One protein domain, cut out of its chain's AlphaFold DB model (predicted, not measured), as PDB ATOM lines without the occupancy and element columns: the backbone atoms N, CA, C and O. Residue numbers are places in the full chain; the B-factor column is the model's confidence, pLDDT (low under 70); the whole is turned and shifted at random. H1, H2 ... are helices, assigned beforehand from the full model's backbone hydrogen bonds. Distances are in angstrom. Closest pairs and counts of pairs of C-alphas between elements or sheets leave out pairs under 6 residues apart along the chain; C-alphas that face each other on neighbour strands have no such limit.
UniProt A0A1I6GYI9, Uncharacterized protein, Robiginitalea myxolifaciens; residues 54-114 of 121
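AT A GLANCE: This is residues 54 to 114 of the 121 residues of an uncharacterized protein of Robiginitalea myxolifaciens (UniProt A0A1I6GYI9). One long helix, H1, sticks out as an arm at its first part, and beside its later part the chain folds back as H2, making a helical hairpin; the short H3 then turns back again and packs on H2, away from H1. The free arm, residues 54 to 65, adds to the length of a small three-helix body. The printed part has 61 residues with three named helices, in the order H1, H2, H3, and no named strand; the class is all helix. The whole is loose, with a radius of gyration of the C-alphas of 13.6 A and spans of 48 by 19 by 14 A.

HOW THE PARTS SIT: Start with H1, residues 56 to 79, and look at its residues 70 to 78, which alone touch H2, residues 84 to 96. The closest C-alphas of this hairpin are those of Ile 77 and Lys 87, 6.1 A apart. The two helices run opposite ways at a shallow tilt of 4 degrees. Next look at residues 90 to 94 of H2, which alone touch H3, residues 102 to 108; the closest C-alphas are those of Glu 93 and Trp 103, 6.3 A apart. This second hairpin runs opposite ways at a shallow tilt of 34 degrees, only just short of steep. H1 and H3 are apart. In H1, H2 and H3 every O i to N i+4 pair is within hydrogen-bond range.

IN THESE COORDINATES: Find C-alpha 56 at (37.937, 29.062, 97.353); from there H1 runs 35.7 A to C-alpha 79 at (18.945, 42.399, 124.469). H2 covers 18.2 A from Glu 84 to Thr 96. H3 covers 9.7 A and ends at C-alpha 108, (33.146, 50.153, 125.724).

THE WHOLE: The C-alphas of Thr 55 and Asp 114 are the two farthest apart, at 48.4 A. Without the free residues, the body spans 32 by 18 by 14 A. The printed part has no cut, and both links are tight. Mean pLDDT of the printed part is 85.8; look for values under 70 at residues 98 to 100.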
ATOM      1  N   ALA A  54      43.814  33.674  99.173       85.06
ATOM      2  CA  ALA A  54      42.914  32.760  99.865       85.06
ATOM      3  C   ALA A  54      42.222  31.784  98.899       85.06
ATOM      4  O   ALA A  54      41.616  32.184  97.891       85.06
ATOM      5  N   THR A  55      42.238  30.500  99.250       89.56
ATOM      6  CA  THR A  55      41.593  29.458  98.449       89.56
ATOM      7  C   THR A  55      40.074  29.659  98.408       89.56
ATOM      8  O   THR A  55      39.469  30.397  99.193       89.56
ATOM      9  N   SER A  56      39.406  29.014  97.449       89.81
ATOM     10  CA  SER A  56      37.937  29.062  97.353       89.81
ATOM     11  C   SER A  56      37.258  28.557  98.633       89.81
ATOM     12  O   SER A  56      36.273  29.141  99.090       89.81
ATOM     13  N   GLU A  57      37.806  27.504  99.239       92.69
ATOM     14  CA  GLU A  57      37.275  26.900 100.462       92.69
ATOM     15  C   GLU A  57      37.445  27.820 101.667       92.69
ATOM     16  O   GLU A  57      36.464  28.090 102.360       92.69
ATOM     17  N   GLN A  58      38.633  28.410 101.838       91.94
ATOM     18  CA  GLN A  58      38.897  29.397 102.890       91.94
ATOM     19  C   GLN A  58      37.933  30.583 102.796       91.94
ATOM     20  O   GLN A  58      37.300  30.961 103.779       91.94
ATOM     21  N   ARG A  59      37.712  31.119 101.589       90.88
ATOM     22  CA  ARG A  59      36.757  32.220 101.382       90.88
ATOM     23  C   ARG A  59      35.319  31.841 101.740       90.88
ATOM     24  O   ARG A  59      34.576  32.682 102.252       90.88
ATOM     25  N   LYS A  60      34.896  30.600 101.466       94.44
ATOM     26  CA  LYS A  60      33.571  30.100 101.874       94.44
ATOM     27  C   LYS A  60      33.473  29.980 103.389       94.44
ATOM     28  O   LYS A  60      32.451  30.370 103.951       94.44
ATOM     29  N   GLN A  61      34.517  29.466 104.030       95.19
ATOM     30  CA  GLN A  61      34.570  29.308 105.475       95.19
ATOM     31  C   GLN A  61      34.505  30.663 106.189       95.19
ATOM     32  O   GLN A  61      33.593  30.877 106.982       95.19
ATOM     33  N   TRP A  62      35.341  31.631 105.805       91.44
ATOM     34  CA  TRP A  62      35.314  32.982 106.384       91.44
ATOM     35  C   TRP A  62      33.964  33.681 106.210       91.44
ATOM     36  O   TRP A  62      33.517  34.429 107.076       91.44
ATOM     37  N   LYS A  63      33.265  33.428 105.093       91.44
ATOM     38  CA  LYS A  63      31.894  33.922 104.906       91.44
ATOM     39  C   LYS A  63      30.917  33.329 105.921       91.44
ATOM     40  O   LYS A  63      30.065  34.071 106.405       91.44
ATOM     41  N   LYS A  64      31.012  32.030 106.220       95.06
ATOM     42  CA  LYS A  64      30.154  31.369 107.215       95.06
ATOM     43  C   LYS A  64      30.436  31.895 108.617       95.06
ATOM     44  O   LYS A  64      29.513  32.365 109.272       95.06
ATOM     45  N   GLU A  65      31.705  31.927 109.011       92.44
ATOM     46  CA  GLU A  65      32.142  32.462 110.308       92.44
ATOM     47  C   GLU A  65      31.652  33.904 110.500       92.44
ATOM     48  O   GLU A  65      31.103  34.261 111.542       92.44
ATOM     49  N   ARG A  66      31.735  34.728 109.447       88.94
ATOM     50  CA  ARG A  66      31.191  36.090 109.473       88.94
ATOM     51  C   ARG A  66      29.679  36.117 109.693       88.94
ATOM     52  O   ARG A  66      29.193  36.960 110.443       88.94
ATOM     53  N   GLN A  67      28.922  35.251 109.025       92.19
ATOM     54  CA  GLN A  67      27.468  35.194 109.197       92.19
ATOM     55  C   GLN A  67      27.085  34.792 110.622       92.19
ATOM     56  O   GLN A  67      26.169  35.383 111.191       92.19
ATOM     57  N   GLU A  68      27.788  33.826 111.204       94.00
ATOM     58  CA  GLU A  68      27.574  33.379 112.582       94.00
ATOM     59  C   GLU A  68      27.892  34.488 113.586       94.00
ATOM     60  O   GLU A  68      27.070  34.796 114.450       94.00
ATOM     61  N   LEU A  69      29.021  35.174 113.405       90.94
ATOM     62  CA  LEU A  69      29.422  36.305 114.236       90.94
ATOM     63  C   LEU A  69      28.405  37.454 114.170       90.94
ATOM     64  O   LEU A  69      28.043  38.017 115.204       90.94
ATOM     65  N   ILE A  70      27.904  37.786 112.974       91.75
ATOM     66  CA  ILE A  70      26.860  38.807 112.806       91.75
ATOM     67  C   ILE A  70      25.577  38.395 113.530       91.75
ATOM     68  O   ILE A  70      24.997  39.212 114.241       91.75
ATOM     69  N   ARG A  71      25.139  37.139 113.390       93.25
ATOM     70  CA  ARG A  71      23.939  36.638 114.081       93.25
ATOM     71  C   ARG A  71      24.081  36.752 115.594       93.25
ATOM     72  O   ARG A  71      23.192  37.289 116.246       93.25
ATOM     73  N   PHE A  72      25.212  36.302 116.130       91.94
ATOM     74  CA  PHE A  72      25.497  36.365 117.558       91.94
ATOM     75  C   PHE A  72      25.490  37.806 118.085       91.94
ATOM     76  O   PHE A  72      24.783  38.121 119.038       91.94
ATOM     77  N   ARG A  73      26.217  38.716 117.426       90.75
ATOM     78  CA  ARG A  73      26.273  40.125 117.841       90.75
ATOM     79  C   ARG A  73      24.936  40.844 117.678       90.75
ATOM     80  O   ARG A  73      24.621  41.692 118.504       90.75
ATOM     81  N   SER A  74      24.144  40.512 116.658       92.00
ATOM     82  CA  SER A  74      22.792  41.063 116.505       92.00
ATOM     83  C   SER A  74      21.910  40.686 117.690       92.00
ATOM     84  O   SER A  74      21.265  41.561 118.255       92.00
ATOM     85  N   ALA A  75      21.948  39.417 118.112       92.94
ATOM     86  CA  ALA A  75      21.183  38.955 119.267       92.94
ATOM     87  C   ALA A  75      21.577  39.697 120.556       92.94
ATOM     88  O   ALA A  75      20.707  40.047 121.344       92.94
ATOM     89  N   ILE A  76      22.869  40.000 120.742       90.56
ATOM     90  CA  ILE A  76      23.335  40.839 121.859       90.56
ATOM     91  C   ILE A  76      22.751  42.252 121.764       90.56
ATOM     92  O   ILE A  76      22.275  42.785 122.758       90.56
ATOM     93  N   ILE A  77      22.777  42.880 120.583       90.69
ATOM     94  CA  ILE A  77      22.260  44.250 120.424       90.69
ATOM     95  C   ILE A  77      20.774  44.332 120.781       90.69
ATOM     96  O   ILE A  77      20.337  45.327 121.363       90.69
ATOM     97  N   ASP A  78      20.008  43.296 120.453       89.56
ATOM     98  CA  ASP A  78      18.571  43.268 120.709       89.56
ATOM     99  C   ASP A  78      18.243  43.152 122.209       89.56
ATOM    100  O   ASP A  78      17.216  43.676 122.640       89.56
ATOM    101  N   THR A  79      19.127  42.550 123.014       90.38
ATOM    102  CA  THR A  79      18.945  42.399 124.469       90.38
ATOM    103  C   THR A  79      19.545  43.529 125.308       90.38
ATOM    104  O   THR A  79      19.245  43.615 126.498       90.38
ATOM    105  N   LEU A  80      20.372  44.409 124.732       87.75
ATOM    106  CA  LEU A  80      20.994  45.516 125.467       87.75
ATOM    107  C   LEU A  80      19.950  46.570 125.913       87.75
ATOM    108  O   LEU A  80      19.209  47.082 125.062       87.75
ATOM    109  N   PRO A  81      19.928  46.973 127.203       87.75
ATOM    110  CA  PRO A  81      19.073  48.047 127.711       87.75
ATOM    111  C   PRO A  81      19.711  49.413 127.413       87.75
ATOM    112  O   PRO A  81      20.320  50.058 128.265       87.75
ATOM    113  N   VAL A  82      19.669  49.797 126.139       85.88
ATOM    114  CA  VAL A  82      20.293  51.017 125.610       85.88
ATOM    115  C   VAL A  82      19.339  51.700 124.638       85.88
ATOM    116  O   VAL A  82      18.577  51.023 123.941       85.88
ATOM    117  N   SER A  83      19.437  53.026 124.515       87.75
ATOM    118  CA  SER A  83      18.620  53.787 123.565       87.75
ATOM    119  C   SER A  83      18.640  53.228 122.133       87.75
ATOM    120  O   SER A  83      19.666  52.777 121.605       87.75
ATOM    121  N   GLU A  84      17.518  53.358 121.421       88.88
ATOM    122  CA  GLU A  84      17.402  52.881 120.033       88.88
ATOM    123  C   GLU A  84      18.391  53.553 119.070       88.88
ATOM    124  O   GLU A  84      18.840  52.959 118.081       88.88
ATOM    125  N   ARG A  85      18.804  54.790 119.371       87.31
ATOM    126  CA  ARG A  85      19.841  55.482 118.600       87.31
ATOM    127  C   ARG A  85      21.174  54.733 118.669       87.31
ATOM    128  O   ARG A  85      21.841  54.616 117.636       87.31
ATOM    129  N   LEU A  86      21.543  54.226 119.848       85.50
ATOM    130  CA  LEU A  86      22.754  53.431 120.050       85.50
ATOM    131  C   LEU A  86      22.626  52.054 119.399       85.50
ATOM    132  O   LEU A  86      23.530  51.672 118.655       85.50
ATOM    133  N   LYS A  87      21.486  51.365 119.551       90.00
ATOM    134  CA  LYS A  87      21.247  50.084 118.857       90.00
ATOM    135  C   LYS A  87      21.385  50.217 117.342       90.00
ATOM    136  O   LYS A  87      22.038  49.400 116.695       90.00
ATOM    137  N   ARG A  88      20.842  51.288 116.752       90.25
ATOM    138  CA  ARG A  88      20.996  51.574 115.315       90.25
ATOM    139  C   ARG A  88      22.456  51.806 114.919       90.25
ATOM    140  O   ARG A  88      22.865  51.335 113.860       90.25
ATOM    141  N   ARG A  89      23.240  52.505 115.748       88.38
ATOM    142  CA  ARG A  89      24.678  52.718 115.509       88.38
ATOM    143  C   ARG A  89      25.453  51.399 115.574       88.38
ATOM    144  O   ARG A  89      26.203  51.109 114.653       88.38
ATOM    145  N   LEU A  90      25.206  50.579 116.596       88.44
ATOM    146  CA  LEU A  90      25.815  49.254 116.755       88.44
ATOM    147  C   LEU A  90      25.497  48.327 115.576       88.44
ATOM    148  O   LEU A  90      26.397  47.680 115.042       88.44
ATOM    149  N   ARG A  91      24.236  48.302 115.121       90.00
ATOM    150  CA  ARG A  91      23.831  47.539 113.930       90.00
ATOM    151  C   ARG A  91      24.543  48.033 112.675       90.00
ATOM    152  O   ARG A  91      24.992  47.216 111.883       90.00
ATOM    153  N   LYS A  92      24.682  49.351 112.498       89.62
ATOM    154  CA  LYS A  92      25.412  49.913 111.356       89.62
ATOM    155  C   LYS A  92      26.859  49.413 111.329       89.62
ATOM    156  O   LYS A  92      27.278  48.882 110.301       89.62
ATOM    157  N   GLU A  93      27.577  49.468 112.448       87.88
ATOM    158  CA  GLU A  93      28.985  49.034 112.453       87.88
ATOM    159  C   GLU A  93      29.144  47.527 112.323       87.88
ATOM    160  O   GLU A  93      30.083  47.065 111.680       87.88
ATOM    161  N   LEU A  94      28.172  46.749 112.803       87.62
ATOM    162  CA  LEU A  94      28.170  45.303 112.611       87.62
ATOM    163  C   LEU A  94      28.213  44.886 111.127       87.62
ATOM    164  O   LEU A  94      28.830  43.874 110.786       87.62
ATOM    165  N   TYR A  95      27.575  45.655 110.237       84.81
ATOM    166  CA  TYR A  95      27.536  45.353 108.802       84.81
ATOM    167  C   TYR A  95      28.607  46.080 107.987       84.81
ATOM    168  O   TYR A  95      29.045  45.549 106.962       84.81
ATOM    169  N   THR A  96      29.031  47.268 108.427       83.75
ATOM    170  CA  THR A  96      29.895  48.151 107.630       83.75
ATOM    171  C   THR A  96      31.343  47.666 107.612       83.75
ATOM    172  O   THR A  96      31.980  47.689 106.557       83.75
ATOM    173  N   THR A  97      31.860  47.154 108.729       71.88
ATOM    174  CA  THR A  97      33.300  46.917 108.880       71.88
ATOM    175  C   THR A  97      33.617  45.524 109.447       71.88
ATOM    176  O   THR A  97      33.395  45.246 110.623       71.88
ATOM    177  N   PRO A  98      34.174  44.603 108.633       64.56
ATOM    178  CA  PRO A  98      34.490  43.250 109.094       64.56
ATOM    179  C   PRO A  98      35.686  43.160 110.059       64.56
ATOM    180  O   PRO A  98      35.805  42.150 110.744       64.56
ATOM    181  N   PHE A  99      36.558  44.176 110.120       61.53
ATOM    182  CA  PHE A  99      37.861  44.087 110.807       61.53
ATOM    183  C   PHE A  99      38.214  45.292 111.691       61.53
ATOM    184  O   PHE A  99      39.368  45.445 112.074       61.53
ATOM    185  N   THR A 100      37.270  46.180 112.002       66.38
ATOM    186  CA  THR A 100      37.582  47.379 112.796       66.38
ATOM    187  C   THR A 100      37.266  47.180 114.273       66.38
ATOM    188  O   THR A 100      36.193  46.686 114.624       66.38
ATOM    189  N   GLU A 101      38.136  47.701 115.136       75.00
ATOM    190  CA  GLU A 101      37.934  47.815 116.592       75.00
ATOM    191  C   GLU A 101      36.806  48.792 116.981       75.00
ATOM    192  O   GLU A 101      36.509  48.993 118.160       75.00
ATOM    193  N   GLU A 102      36.137  49.402 116.004       75.44
ATOM    194  CA  GLU A 102      35.027  50.326 116.233       75.44
ATOM    195  C   GLU A 102      33.869  49.668 116.983       75.44
ATOM    196  O   GLU A 102      33.303  50.296 117.872       75.44
ATOM    197  N   TRP A 103      33.550  48.399 116.706       79.00
ATOM    198  CA  TRP A 103      32.496  47.700 117.449       79.00
ATOM    199  C   TRP A 103      32.857  47.569 118.933       79.00
ATOM    200  O   TRP A 103      32.041  47.896 119.791       79.00
ATOM    201  N   SER A 104      34.095  47.171 119.247       81.69
ATOM    202  CA  SER A 104      34.588  47.107 120.631       81.69
ATOM    203  C   SER A 104      34.602  48.476 121.304       81.69
ATOM    204  O   SER A 104      34.242  48.576 122.471       81.69
ATOM    205  N   LYS A 105      34.944  49.537 120.567       82.56
ATOM    206  CA  LYS A 105      34.911  50.906 121.083       82.56
ATOM    207  C   LYS A 105      33.489  51.353 121.420       82.56
ATOM    208  O   LYS A 105      33.248  51.840 122.514       82.56
ATOM    209  N   VAL A 106      32.533  51.137 120.511       79.25
ATOM    210  CA  VAL A 106      31.125  51.482 120.759       79.25
ATOM    211  C   VAL A 106      30.570  50.678 121.935       79.25
ATOM    212  O   VAL A 106      29.802  51.228 122.713       79.25
ATOM    213  N   MET A 107      30.977  49.414 122.092       81.38
ATOM    214  CA  MET A 107      30.608  48.604 123.256       81.38
ATOM    215  C   MET A 107      31.236  49.108 124.564       81.38
ATOM    216  O   MET A 107      30.578  49.054 125.595       81.38
ATOM    217  N   ALA A 108      32.478  49.599 124.542       83.62
ATOM    218  CA  ALA A 108      33.146  50.153 125.724       83.62
ATOM    219  C   ALA A 108      32.539  51.493 126.178       83.62
ATOM    220  O   ALA A 108      32.460  51.758 127.373       83.62
ATOM    221  N   ASP A 109      32.068  52.308 125.231       78.81
ATOM    222  CA  ASP A 109      31.447  53.613 125.491       78.81
ATOM    223  C   ASP A 109      29.961  53.511 125.917       78.81
ATOM    224  O   ASP A 109      29.281  54.534 126.069       78.81
ATOM    225  N   LEU A 110      29.416  52.297 126.072       81.50
ATOM    226  CA  LEU A 110      28.015  52.080 126.430       81.50
ATOM    227  C   LEU A 110      27.707  52.586 127.843       81.50
ATOM    228  O   LEU A 110      28.291  52.145 128.829       81.50
ATOM    229  N   LYS A 111      26.708  53.467 127.931       78.25
ATOM    230  CA  LYS A 111      26.013  53.795 129.177       78.25
ATOM    231  C   LYS A 111      24.662  53.097 129.161       78.25
ATOM    232  O   LYS A 111      23.903  53.271 128.206       78.25
ATOM    233  N   PHE A 112      24.410  52.284 130.175       79.12
ATOM    234  CA  PHE A 112      23.140  51.589 130.348       79.12
ATOM    235  C   PHE A 112      22.121  52.536 130.975       79.12
ATOM    236  O   PHE A 112      22.480  53.350 131.824       79.12
ATOM    237  N   GLU A 113      20.874  52.446 130.524       73.81
ATOM    238  CA  GLU A 113      19.758  53.133 131.173       73.81
ATOM    239  C   GLU A 113      19.431  52.344 132.447       73.81
ATOM    240  O   GLU A 113      19.088  51.162 132.364       73.81
ATOM    241  N   ASP A 114      19.635  52.955 133.619       71.44
ATOM    242  CA  ASP A 114      19.328  52.317 134.898       71.44
ATOM    243  C   ASP A 114      17.821  52.469 135.163       71.44
ATOM    244  O   ASP A 114      17.341  53.597 135.297       71.44
TER     245      ASP A 114